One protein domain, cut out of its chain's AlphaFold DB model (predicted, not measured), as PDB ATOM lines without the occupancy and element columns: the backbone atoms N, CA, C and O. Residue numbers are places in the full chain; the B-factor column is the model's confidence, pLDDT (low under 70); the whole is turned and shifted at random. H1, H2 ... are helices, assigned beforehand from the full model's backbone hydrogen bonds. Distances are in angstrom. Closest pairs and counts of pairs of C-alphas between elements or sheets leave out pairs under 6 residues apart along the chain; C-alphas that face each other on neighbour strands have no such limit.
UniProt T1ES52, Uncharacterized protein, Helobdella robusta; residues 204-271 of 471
ATOM      1  N   LYS A 204      13.029 -11.136  -4.570       67.25
ATOM      2  CA  LYS A 204      12.398  -9.807  -4.522       67.25
ATOM      3  C   LYS A 204      11.527  -9.594  -3.281       67.25
ATOM      4  O   LYS A 204      10.868  -8.561  -3.171       67.25
ATOM      5  N   ARG A 205      11.457 -10.568  -2.369       78.88
ATOM      6  CA  ARG A 205      10.604 -10.490  -1.181       78.88
ATOM      7  C   ARG A 205      11.051  -9.389  -0.209       78.88
ATOM      8  O   ARG A 205      12.192  -9.414   0.257       78.88
ATOM      9  N   PRO A 206      10.171  -8.421   0.113       78.75
ATOM     10  CA  PRO A 206      10.559  -7.218   0.844       78.75
ATOM     11  C   PRO A 206      10.984  -7.512   2.286       78.75
ATOM     12  O   PRO A 206      11.897  -6.861   2.779       78.75
ATOM     13  N   ASP A 207      10.395  -8.523   2.928       80.81
ATOM     14  CA  ASP A 207      10.751  -9.010   4.265       80.81
ATOM     15  C   ASP A 207      12.198  -9.528   4.328       80.81
ATOM     16  O   ASP A 207      12.954  -9.186   5.240       80.81
ATOM     17  N   ILE A 208      12.625 -10.283   3.314       83.06
ATOM     18  CA  ILE A 208      13.999 -10.785   3.194       83.06
ATOM     19  C   ILE A 208      14.976  -9.645   2.900       83.06
ATOM     20  O   ILE A 208      16.013  -9.544   3.557       83.06
ATOM     21  N   MET A 209      14.622  -8.751   1.971       85.75
ATOM     22  CA  MET A 209      15.423  -7.564   1.653       85.75
ATOM     23  C   MET A 209      15.683  -6.698   2.888       85.75
ATOM     24  O   MET A 209      16.817  -6.304   3.138       85.75
ATOM     25  N   GLN A 210      14.645  -6.442   3.685       88.25
ATOM     26  CA  GLN A 210      14.701  -5.609   4.886       88.25
ATOM     27  C   GLN A 210      15.559  -6.242   5.999       88.25
ATOM     28  O   GLN A 210      16.279  -5.542   6.711       88.25
ATOM     29  N   ILE A 211      15.530  -7.572   6.139       89.44
ATOM     30  CA  ILE A 211      16.396  -8.298   7.081       89.44
ATOM     31  C   ILE A 211      17.870  -8.210   6.661       89.44
ATOM     32  O   ILE A 211      18.724  -7.962   7.512       89.44
ATOM     33  N   VAL A 212      18.174  -8.368   5.368       89.25
ATOM     34  CA  VAL A 212      19.547  -8.233   4.851       89.25
ATOM     35  C   VAL A 212      20.029  -6.777   4.927       89.25
ATOM     36  O   VAL A 212      21.175  -6.546   5.297       89.25
ATOM     37  N   GLU A 213      19.164  -5.791   4.672       91.06
ATOM     38  CA  GLU A 213      19.484  -4.363   4.818       91.06
ATOM     39  C   GLU A 213      19.874  -4.024   6.264       91.06
ATOM     40  O   GLU A 213      20.945  -3.463   6.497       91.06
ATOM     41  N   ASN A 214      19.077  -4.452   7.249       92.19
ATOM     42  CA  ASN A 214      19.414  -4.282   8.665       92.19
ATOM     43  C   ASN A 214      20.714  -5.014   9.056       92.19
ATOM     44  O   ASN A 214      21.516  -4.460   9.810       92.19
ATOM     45  N   ASP A 215      20.947  -6.234   8.551       91.19
ATOM     46  CA  ASP A 215      22.188  -6.979   8.814       91.19
ATOM     47  C   ASP A 215      23.415  -6.254   8.256       91.19
ATOM     48  O   ASP A 215      24.434  -6.184   8.936       91.19
ATOM     49  N   LEU A 216      23.310  -5.658   7.066       91.81
ATOM     50  CA  LEU A 216      24.378  -4.866   6.462       91.81
ATOM     51  C   LEU A 216      24.615  -3.551   7.212       91.81
ATOM     52  O   LEU A 216      25.770  -3.194   7.439       91.81
ATOM     53  N   ILE A 217      23.561  -2.849   7.645       92.31
ATOM     54  CA  ILE A 217      23.708  -1.636   8.464       92.31
ATOM     55  C   ILE A 217      24.457  -1.969   9.766       92.31
ATOM     56  O   ILE A 217      25.375  -1.239  10.130       92.31
ATOM     57  N   LEU A 218      24.146  -3.096  10.418       90.94
ATOM     58  CA  LEU A 218      24.868  -3.574  11.606       90.94
ATOM     59  C   LEU A 218      26.304  -4.033  11.292       90.94
ATOM     60  O   LEU A 218      27.231  -3.644  11.993       90.94
ATOM     61  N   LYS A 219      26.507  -4.819  10.226       89.56
ATOM     62  CA  LYS A 219      27.820  -5.337   9.789       89.56
ATOM     63  C   LYS A 219      28.828  -4.226   9.521       89.56
ATOM     64  O   LYS A 219      30.024  -4.393   9.757       89.56
ATOM     65  N   HIS A 220      28.353  -3.124   8.951       89.00
ATOM     66  CA  HIS A 220      29.196  -1.998   8.581       89.00
ATOM     67  C   HIS A 220      29.267  -0.923   9.664       89.00
ATOM     68  O   HIS A 220      30.213  -0.141   9.632       89.00
ATOM     69  N   ASP A 221      28.361  -0.952  10.648       87.69
ATOM     70  CA  ASP A 221      28.118   0.114  11.628       87.69
ATOM     71  C   ASP A 221      27.611   1.406  10.955       87.69
ATOM     72  O   ASP A 221      28.004   2.519  11.284       87.69
ATOM     73  N   SER A 222      26.754   1.253   9.937       89.00
ATOM     74  CA  SER A 222      26.247   2.358   9.110       89.00
ATOM     75  C   SER A 222      25.090   3.137   9.746       89.00
ATOM     76  O   SER A 222      24.573   4.063   9.120       89.00
ATOM     77  N   LEU A 223      24.649   2.774  10.954       86.31
ATOM     78  CA  LEU A 223      23.589   3.488  11.663       86.31
ATOM     79  C   LEU A 223      24.123   4.802  12.242       86.31
ATOM     80  O   LEU A 223      25.191   4.839  12.848       86.31
ATOM     81  N   TRP A 224      23.342   5.871  12.126       75.75
ATOM     82  CA  TRP A 224      23.581   7.127  12.825       75.75
ATOM     83  C   TRP A 224      23.802   6.909  14.342       75.75
ATOM     84  O   TRP A 224      22.973   6.245  14.971       75.75
ATOM     85  N   PRO A 225      24.854   7.492  14.959       68.88
ATOM     86  CA  PRO A 225      25.787   8.482  14.399       68.88
ATOM     87  C   PRO A 225      27.041   7.893  13.720       68.88
ATOM     88  O   PRO A 225      27.792   8.625  13.078       68.88
ATOM     89  N   HIS A 226      27.278   6.583  13.827       75.38
ATOM     90  CA  HIS A 226      28.458   5.899  13.273       75.38
ATOM     91  C   HIS A 226      28.373   5.630  11.756       75.38
ATOM     92  O   HIS A 226      29.344   5.184  11.141       75.38
ATOM     93  N   GLY A 227      27.251   5.992  11.136       83.62
ATOM     94  CA  GLY A 227      27.059   6.077   9.696       83.62
ATOM     95  C   GLY A 227      25.855   6.938   9.312       83.62
ATOM     96  O   GLY A 227      25.336   7.720  10.108       83.62
ATOM     97  N   LEU A 228      25.420   6.813   8.058       83.44
ATOM     98  CA  LEU A 228      24.469   7.729   7.421       83.44
ATOM     99  C   LEU A 228      23.069   7.116   7.201       83.44
ATOM    100  O   LEU A 228      22.202   7.769   6.619       83.44
ATOM    101  N   ASN A 229      22.813   5.897   7.694       88.44
ATOM    102  CA  ASN A 229      21.465   5.332   7.817       88.44
ATOM    103  C   ASN A 229      20.797   5.846   9.104       88.44
ATOM    104  O   ASN A 229      21.277   5.592  10.205       88.44
ATOM    105  N   SER A 230      19.663   6.537   8.990       80.81
ATOM    106  CA  SER A 230      18.974   7.155  10.135       80.81
ATOM    107  C   SER A 230      18.169   6.183  11.011       80.81
ATOM    108  O   SER A 230      17.875   6.505  12.161       80.81
ATOM    109  N   THR A 231      17.774   5.025  10.476       84.38
ATOM    110  CA  THR A 231      16.845   4.077  11.116       84.38
ATOM    111  C   THR A 231      17.066   2.651  10.619       84.38
ATOM    112  O   THR A 231      17.258   2.453   9.419       84.38
ATOM    113  N   PHE A 232      16.905   1.659  11.498       87.00
ATOM    114  CA  PHE A 232      16.545   0.294  11.089       87.00
ATOM    115  C   PHE A 232      15.064   0.215  10.710       87.00
ATOM    116  O   PHE A 232      14.230   0.887  11.322       87.00
ATOM    117  N   ILE A 233      14.722  -0.646   9.751       83.88
ATOM    118  CA  ILE A 233      13.330  -0.894   9.355       83.88
ATOM    119  C   ILE A 233      12.887  -2.218   9.984       83.88
ATOM    120  O   ILE A 233      13.410  -3.279   9.649       83.88
ATOM    121  N   ILE A 234      11.933  -2.168  10.914       85.38
ATOM    122  CA  ILE A 234      11.407  -3.338  11.632       85.38
ATOM    123  C   ILE A 234       9.878  -3.251  11.596       85.38
ATOM    124  O   ILE A 234       9.294  -2.348  12.190       85.38
ATOM    125  N   GLN A 235       9.241  -4.175  10.878       85.56
ATOM    126  CA  GLN A 235       7.800  -4.200  10.607       85.56
ATOM    127  C   GLN A 235       7.104  -5.424  11.221       85.56
ATOM    128  O   GLN A 235       5.902  -5.378  11.483       85.56
ATOM    129  N   SER A 236       7.836  -6.515  11.481       84.62
ATOM    130  CA  SER A 236       7.270  -7.764  12.003       84.62
ATOM    131  C   SER A 236       8.067  -8.389  13.167       84.62
ATOM    132  O   SER A 236       9.268  -8.144  13.320       84.62
ATOM    133  N   PRO A 237       7.445  -9.278  13.973       83.25
ATOM    134  CA  PRO A 237       8.153 -10.076  14.982       83.25
ATOM    135  C   PRO A 237       9.228 -11.015  14.410       83.25
ATOM    136  O   PRO A 237      10.128 -11.433  15.140       83.25
ATOM    137  N   PHE A 238       9.148 -11.358  13.120       84.12
ATOM    138  CA  PHE A 238      10.175 -12.136  12.428       84.12
ATOM    139  C   PHE A 238      11.424 -11.281  12.171       84.12
ATOM    140  O   PHE A 238      12.536 -11.720  12.465       84.12
ATOM    141  N   ASP A 239      11.238 -10.022  11.769       83.88
ATOM    142  CA  ASP A 239      12.311  -9.037  11.614       83.88
ATOM    143  C   ASP A 239      13.020  -8.816  12.959       83.88
ATOM    144  O   ASP A 239      14.244  -8.829  13.011       83.88
ATOM    145  N   ILE A 240      12.269  -8.702  14.067       84.06
ATOM    146  CA  ILE A 240      12.828  -8.575  15.429       84.06
ATOM    147  C   ILE A 240      13.720  -9.775  15.783       84.06
ATOM    148  O   ILE A 240      14.768  -9.602  16.409       84.06
ATOM    149  N   HIS A 241      13.325 -10.993  15.400       85.44
ATOM    150  CA  HIS A 241      14.135 -12.190  15.634       85.44
ATOM    151  C   HIS A 241      15.452 -12.142  14.846       85.44
ATOM    152  O   HIS A 241      16.518 -12.324  15.436       85.44
ATOM    153  N   HIS A 242      15.399 -11.832  13.549       87.00
ATOM    154  CA  HIS A 242      16.607 -11.766  12.725       87.00
ATOM    155  C   HIS A 242      17.505 -10.574  13.073       87.00
ATOM    156  O   HIS A 242      18.714 -10.755  13.164       87.00
ATOM    157  N   PHE A 243      16.936  -9.411  13.394       88.88
ATOM    158  CA  PHE A 243      17.669  -8.248  13.896       88.88
ATOM    159  C   PHE A 243      18.469  -8.585  15.161       88.88
ATOM    160  O   PHE A 243      19.658  -8.287  15.236       88.88
ATOM    161  N   ARG A 244      17.871  -9.301  16.127       86.56
ATOM    162  CA  ARG A 244      18.592  -9.781  17.323       86.56
ATOM    163  C   ARG A 244      19.747 -10.724  16.975       86.56
ATOM    164  O   ARG A 244      20.817 -10.596  17.564       86.56
ATOM    165  N   LEU A 245      19.559 -11.642  16.023       88.06
ATOM    166  CA  LEU A 245      20.639 -12.515  15.544       88.06
ATOM    167  C   LEU A 245      21.761 -11.715  14.865       88.06
ATOM    168  O   LEU A 245      22.931 -12.022  15.084       88.06
ATOM    169  N   SER A 246      21.426 -10.677  14.098       89.00
ATOM    170  CA  SER A 246      22.387  -9.764  13.472       89.00
ATOM    171  C   SER A 246      23.161  -8.929  14.493       89.00
ATOM    172  O   SER A 246      24.381  -8.833  14.377       89.00
ATOM    173  N   CYS A 247      22.516  -8.405  15.542       87.88
ATOM    174  CA  CYS A 247      23.227  -7.713  16.623       87.88
ATOM    175  C   CYS A 247      24.241  -8.638  17.310       87.88
ATOM    176  O   CYS A 247      25.371  -8.231  17.551       87.88
ATOM    177  N   ILE A 248      23.881  -9.899  17.579       87.00
ATOM    178  CA  ILE A 248      24.814 -10.866  18.181       87.00
ATOM    179  C   ILE A 248      25.951 -11.212  17.201       87.00
ATOM    180  O   ILE A 248      27.114 -11.201  17.596       87.00
ATOM    181  N   ARG A 249      25.633 -11.475  15.923       88.31
ATOM    182  CA  ARG A 249      26.604 -11.780  14.853       88.31
ATOM    183  C   ARG A 249      27.673 -10.694  14.712       88.31
ATOM    184  O   ARG A 249      28.852 -11.018  14.594       88.31
ATOM    185  N   HIS A 250      27.258  -9.429  14.745       87.12
ATOM    186  CA  HIS A 250      28.124  -8.263  14.538       87.12
ATOM    187  C   HIS A 250      28.587  -7.601  15.850       87.12
ATOM    188  O   HIS A 250      29.183  -6.532  15.810       87.12
ATOM    189  N   GLN A 251      28.347  -8.240  17.005       85.31
ATOM    190  CA  GLN A 251      28.705  -7.752  18.350       85.31
ATOM    191  C   GLN A 251      28.192  -6.327  18.656       85.31
ATOM    192  O   GLN A 251      28.894  -5.521  19.258       85.31
ATOM    193  N   TRP A 252      26.965  -6.013  18.232       79.50
ATOM    194  CA  TRP A 252      26.372  -4.678  18.332       79.50
ATOM    195  C   TRP A 252      25.526  -4.505  19.616       79.50
ATOM    196  O   TRP A 252      24.716  -5.389  19.926       79.50
ATOM    197  N   PRO A 253      25.634  -3.378  20.355       72.19
ATOM    198  CA  PRO A 253      26.499  -2.222  20.090       72.19
ATOM    199  C   PRO A 253      27.984  -2.529  20.364       72.19
ATOM    200  O   PRO A 253      28.281  -3.268  21.309       72.19
ATOM    201  N   PRO A 254      28.913  -1.967  19.567       64.38
ATOM    202  CA  PRO A 254      30.311  -2.403  19.498       64.38
ATOM    203  C   PRO A 254      31.108  -2.227  20.800       64.38
ATOM    204  O   PRO A 254      32.111  -2.920  20.990       64.38
ATOM    205  N   GLU A 255      30.665  -1.373  21.736       64.31
ATOM    206  CA  GLU A 255      31.270  -1.306  23.078       64.31
ATOM    207  C   GLU A 255      31.148  -2.643  23.841       64.31
ATOM    208  O   GLU A 255      31.980  -2.984  24.687       64.31
ATOM    209  N   LYS A 256      30.092  -3.417  23.564       65.62
ATOM    210  CA  LYS A 256      29.686  -4.589  24.348       65.62
ATOM    211  C   LYS A 256      30.164  -5.867  23.675       65.62
ATOM    212  O   LYS A 256      29.402  -6.573  23.025       65.62
ATOM    213  N   LYS A 257      31.433  -6.209  23.910       65.12
ATOM    214  CA  LYS A 257      32.049  -7.480  23.479       65.12
ATOM    215  C   LYS A 257      31.357  -8.695  24.121       65.12
ATOM    216  O   LYS A 257      31.804  -9.202  25.153       65.12
ATOM    217  N   ILE A 258      30.276  -9.174  23.498       68.31
ATOM    218  CA  ILE A 258      29.553 -10.398  23.876       68.31
ATOM    219  C   ILE A 258      30.457 -11.603  23.596       68.31
ATOM    220  O   ILE A 258      30.498 -12.147  22.493       68.31
ATOM    221  N   LYS A 259      31.212 -12.030  24.611       70.38
ATOM    222  CA  LYS A 259      32.057 -13.223  24.517       70.38
ATOM    223  C   LYS A 259      31.191 -14.482  24.365       70.38
ATOM    224  O   LYS A 259      30.135 -14.603  24.979       70.38
ATOM    225  N   ASN A 260      31.707 -15.448  23.607       63.41
ATOM    226  CA  ASN A 260      31.263 -16.849  23.550       63.41
ATOM    227  C   ASN A 260      29.941 -17.181  22.818       63.41
ATOM    228  O   ASN A 260      29.522 -18.336  22.887       63.41
ATOM    229  N   ILE A 261      29.317 -16.270  22.056       72.62
ATOM    230  CA  ILE A 261      28.170 -16.625  21.188       72.62
ATOM    231  C   ILE A 261      28.574 -16.593  19.705       72.62
ATOM    232  O   ILE A 261      28.725 -15.528  19.116       72.62
ATOM    233  N   LYS A 262      28.717 -17.771  19.082       73.81
ATOM    234  CA  LYS A 262      28.917 -17.905  17.628       73.81
ATOM    235  C   LYS A 262      27.565 -18.030  16.918       73.81
ATOM    236  O   LYS A 262      26.963 -19.099  16.930       73.81
ATOM    237  N   VAL A 263      27.108 -16.955  16.277       80.56
ATOM    238  CA  VAL A 263      25.976 -16.984  15.330       80.56
ATOM    239  C   VAL A 263      26.535 -17.165  13.912       80.56
ATOM    240  O   VAL A 263      27.480 -16.456  13.560       80.56
ATOM    241  N   PRO A 264      26.002 -18.083  13.081       80.31
ATOM    242  CA  PRO A 264      26.484 -18.264  11.712       80.31
ATOM    243  C   PRO A 264      26.227 -17.020  10.837       80.31
ATOM    244  O   PRO A 264      25.343 -16.211  11.157       80.31
ATOM    245  N   PRO A 265      26.954 -16.859   9.711       79.75
ATOM    246  CA  PRO A 265      26.659 -15.841   8.700       79.75
ATOM    247  C   PRO A 265      25.188 -15.854   8.260       79.75
ATOM    248  O   PRO A 265      24.505 -16.874   8.374       79.75
ATOM    249  N   LEU A 266      24.681 -14.722   7.769       80.38
ATOM    250  CA  LEU A 266      23.314 -14.645   7.257       80.38
ATOM    251  C   LEU A 266      23.219 -15.350   5.895       80.38
ATOM    252  O   LEU A 266      23.545 -14.766   4.866       80.38
ATOM    253  N   ASP A 267      22.760 -16.602   5.888       81.00
ATOM    254  CA  ASP A 267      22.419 -17.305   4.651       81.00
ATOM    255  C   ASP A 267      21.017 -16.896   4.178       81.00
ATOM    256  O   ASP A 267      19.995 -17.250   4.777       81.00
ATOM    257  N   VAL A 268      20.977 -16.156   3.070       76.31
ATOM    258  CA  VAL A 268      19.737 -15.713   2.422       76.31
ATOM    259  C   VAL A 268      18.870 -16.912   2.018       76.31
ATOM    260  O   VAL A 268      17.652 -16.837   2.132       76.31
ATOM    261  N   ASN A 269      19.456 -18.049   1.631       75.19
ATOM    262  CA  ASN A 269      18.704 -19.232   1.193       75.19
ATOM    263  C   ASN A 269      17.972 -19.923   2.358       75.19
ATOM    264  O   ASN A 269      16.847 -20.393   2.191       75.19
ATOM    265  N   GLN A 270      18.558 -19.923   3.558       77.69
ATOM    266  CA  GLN A 270      17.886 -20.399   4.777       77.69
ATOM    267  C   GLN A 270      16.783 -19.435   5.234       77.69
ATOM    268  O   GLN A 270      15.755 -19.862   5.765       77.69
ATOM    269  N   LEU A 271      16.951 -18.131   4.995       75.12
ATOM    270  CA  LEU A 271      15.892 -17.144   5.218       75.12
ATOM    271  C   LEU A 271      14.729 -17.334   4.222       75.12
ATOM    272  O   LEU A 271      13.559 -17.203   4.596       75.12
TER     273      LEU A 271
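This is residues 204 to 271 of the 471 residues of an uncharacterized protein of Helobdella robusta (UniProt T1ES52). Two helices, H1 and H2, lie side by side and run the same way, with a wide loop, residues 221 to 236, leading back from the end of H1 to the start of H2. A second long loop, residues 250 to 267, leads back to the short H3, near the first half of H1. The 68 printed residues hold three named helices, in the order H1, H2, H3, and no named strand; the class is all helix, though just 32 residues are in named elements. The whole is compact, radius of gyration of the C-alphas 11.9 A, spanning 34 by 28 by 18 A.

H1, residues 206 to 220, begins at C-alpha 206 (10.559, -7.218, 0.844) and is 20.8 A long. H2, residues 237 to 249, is 18.5 A long. H3, residues 268 to 271, ends at C-alpha 271 (15.892, -17.144, 5.218).

H1 and H2 touch at a shallow tilt of 23 degrees; their closest C-alphas, of Asp 215 and Ser 246, are 5.4 A apart. H3 only just touches H1, at residues 208 to 212 alone, with 3 pairs of C-alphas within 8 A, the closest Ile 208 and Leu 271 at 6.9 A. H2 and H3 are apart. In H1 and H2 every O i to N i+4 pair is within hydrogen-bond range; H3 is too short for one.

The farthest C-alphas, of Lys 204 and Lys 259, are 35.2 A apart. The printed part has no cut, and both links are long. Mean pLDDT of the printed part is 81.8, under 70 at residues 204, 225, 254 to 258 and 260.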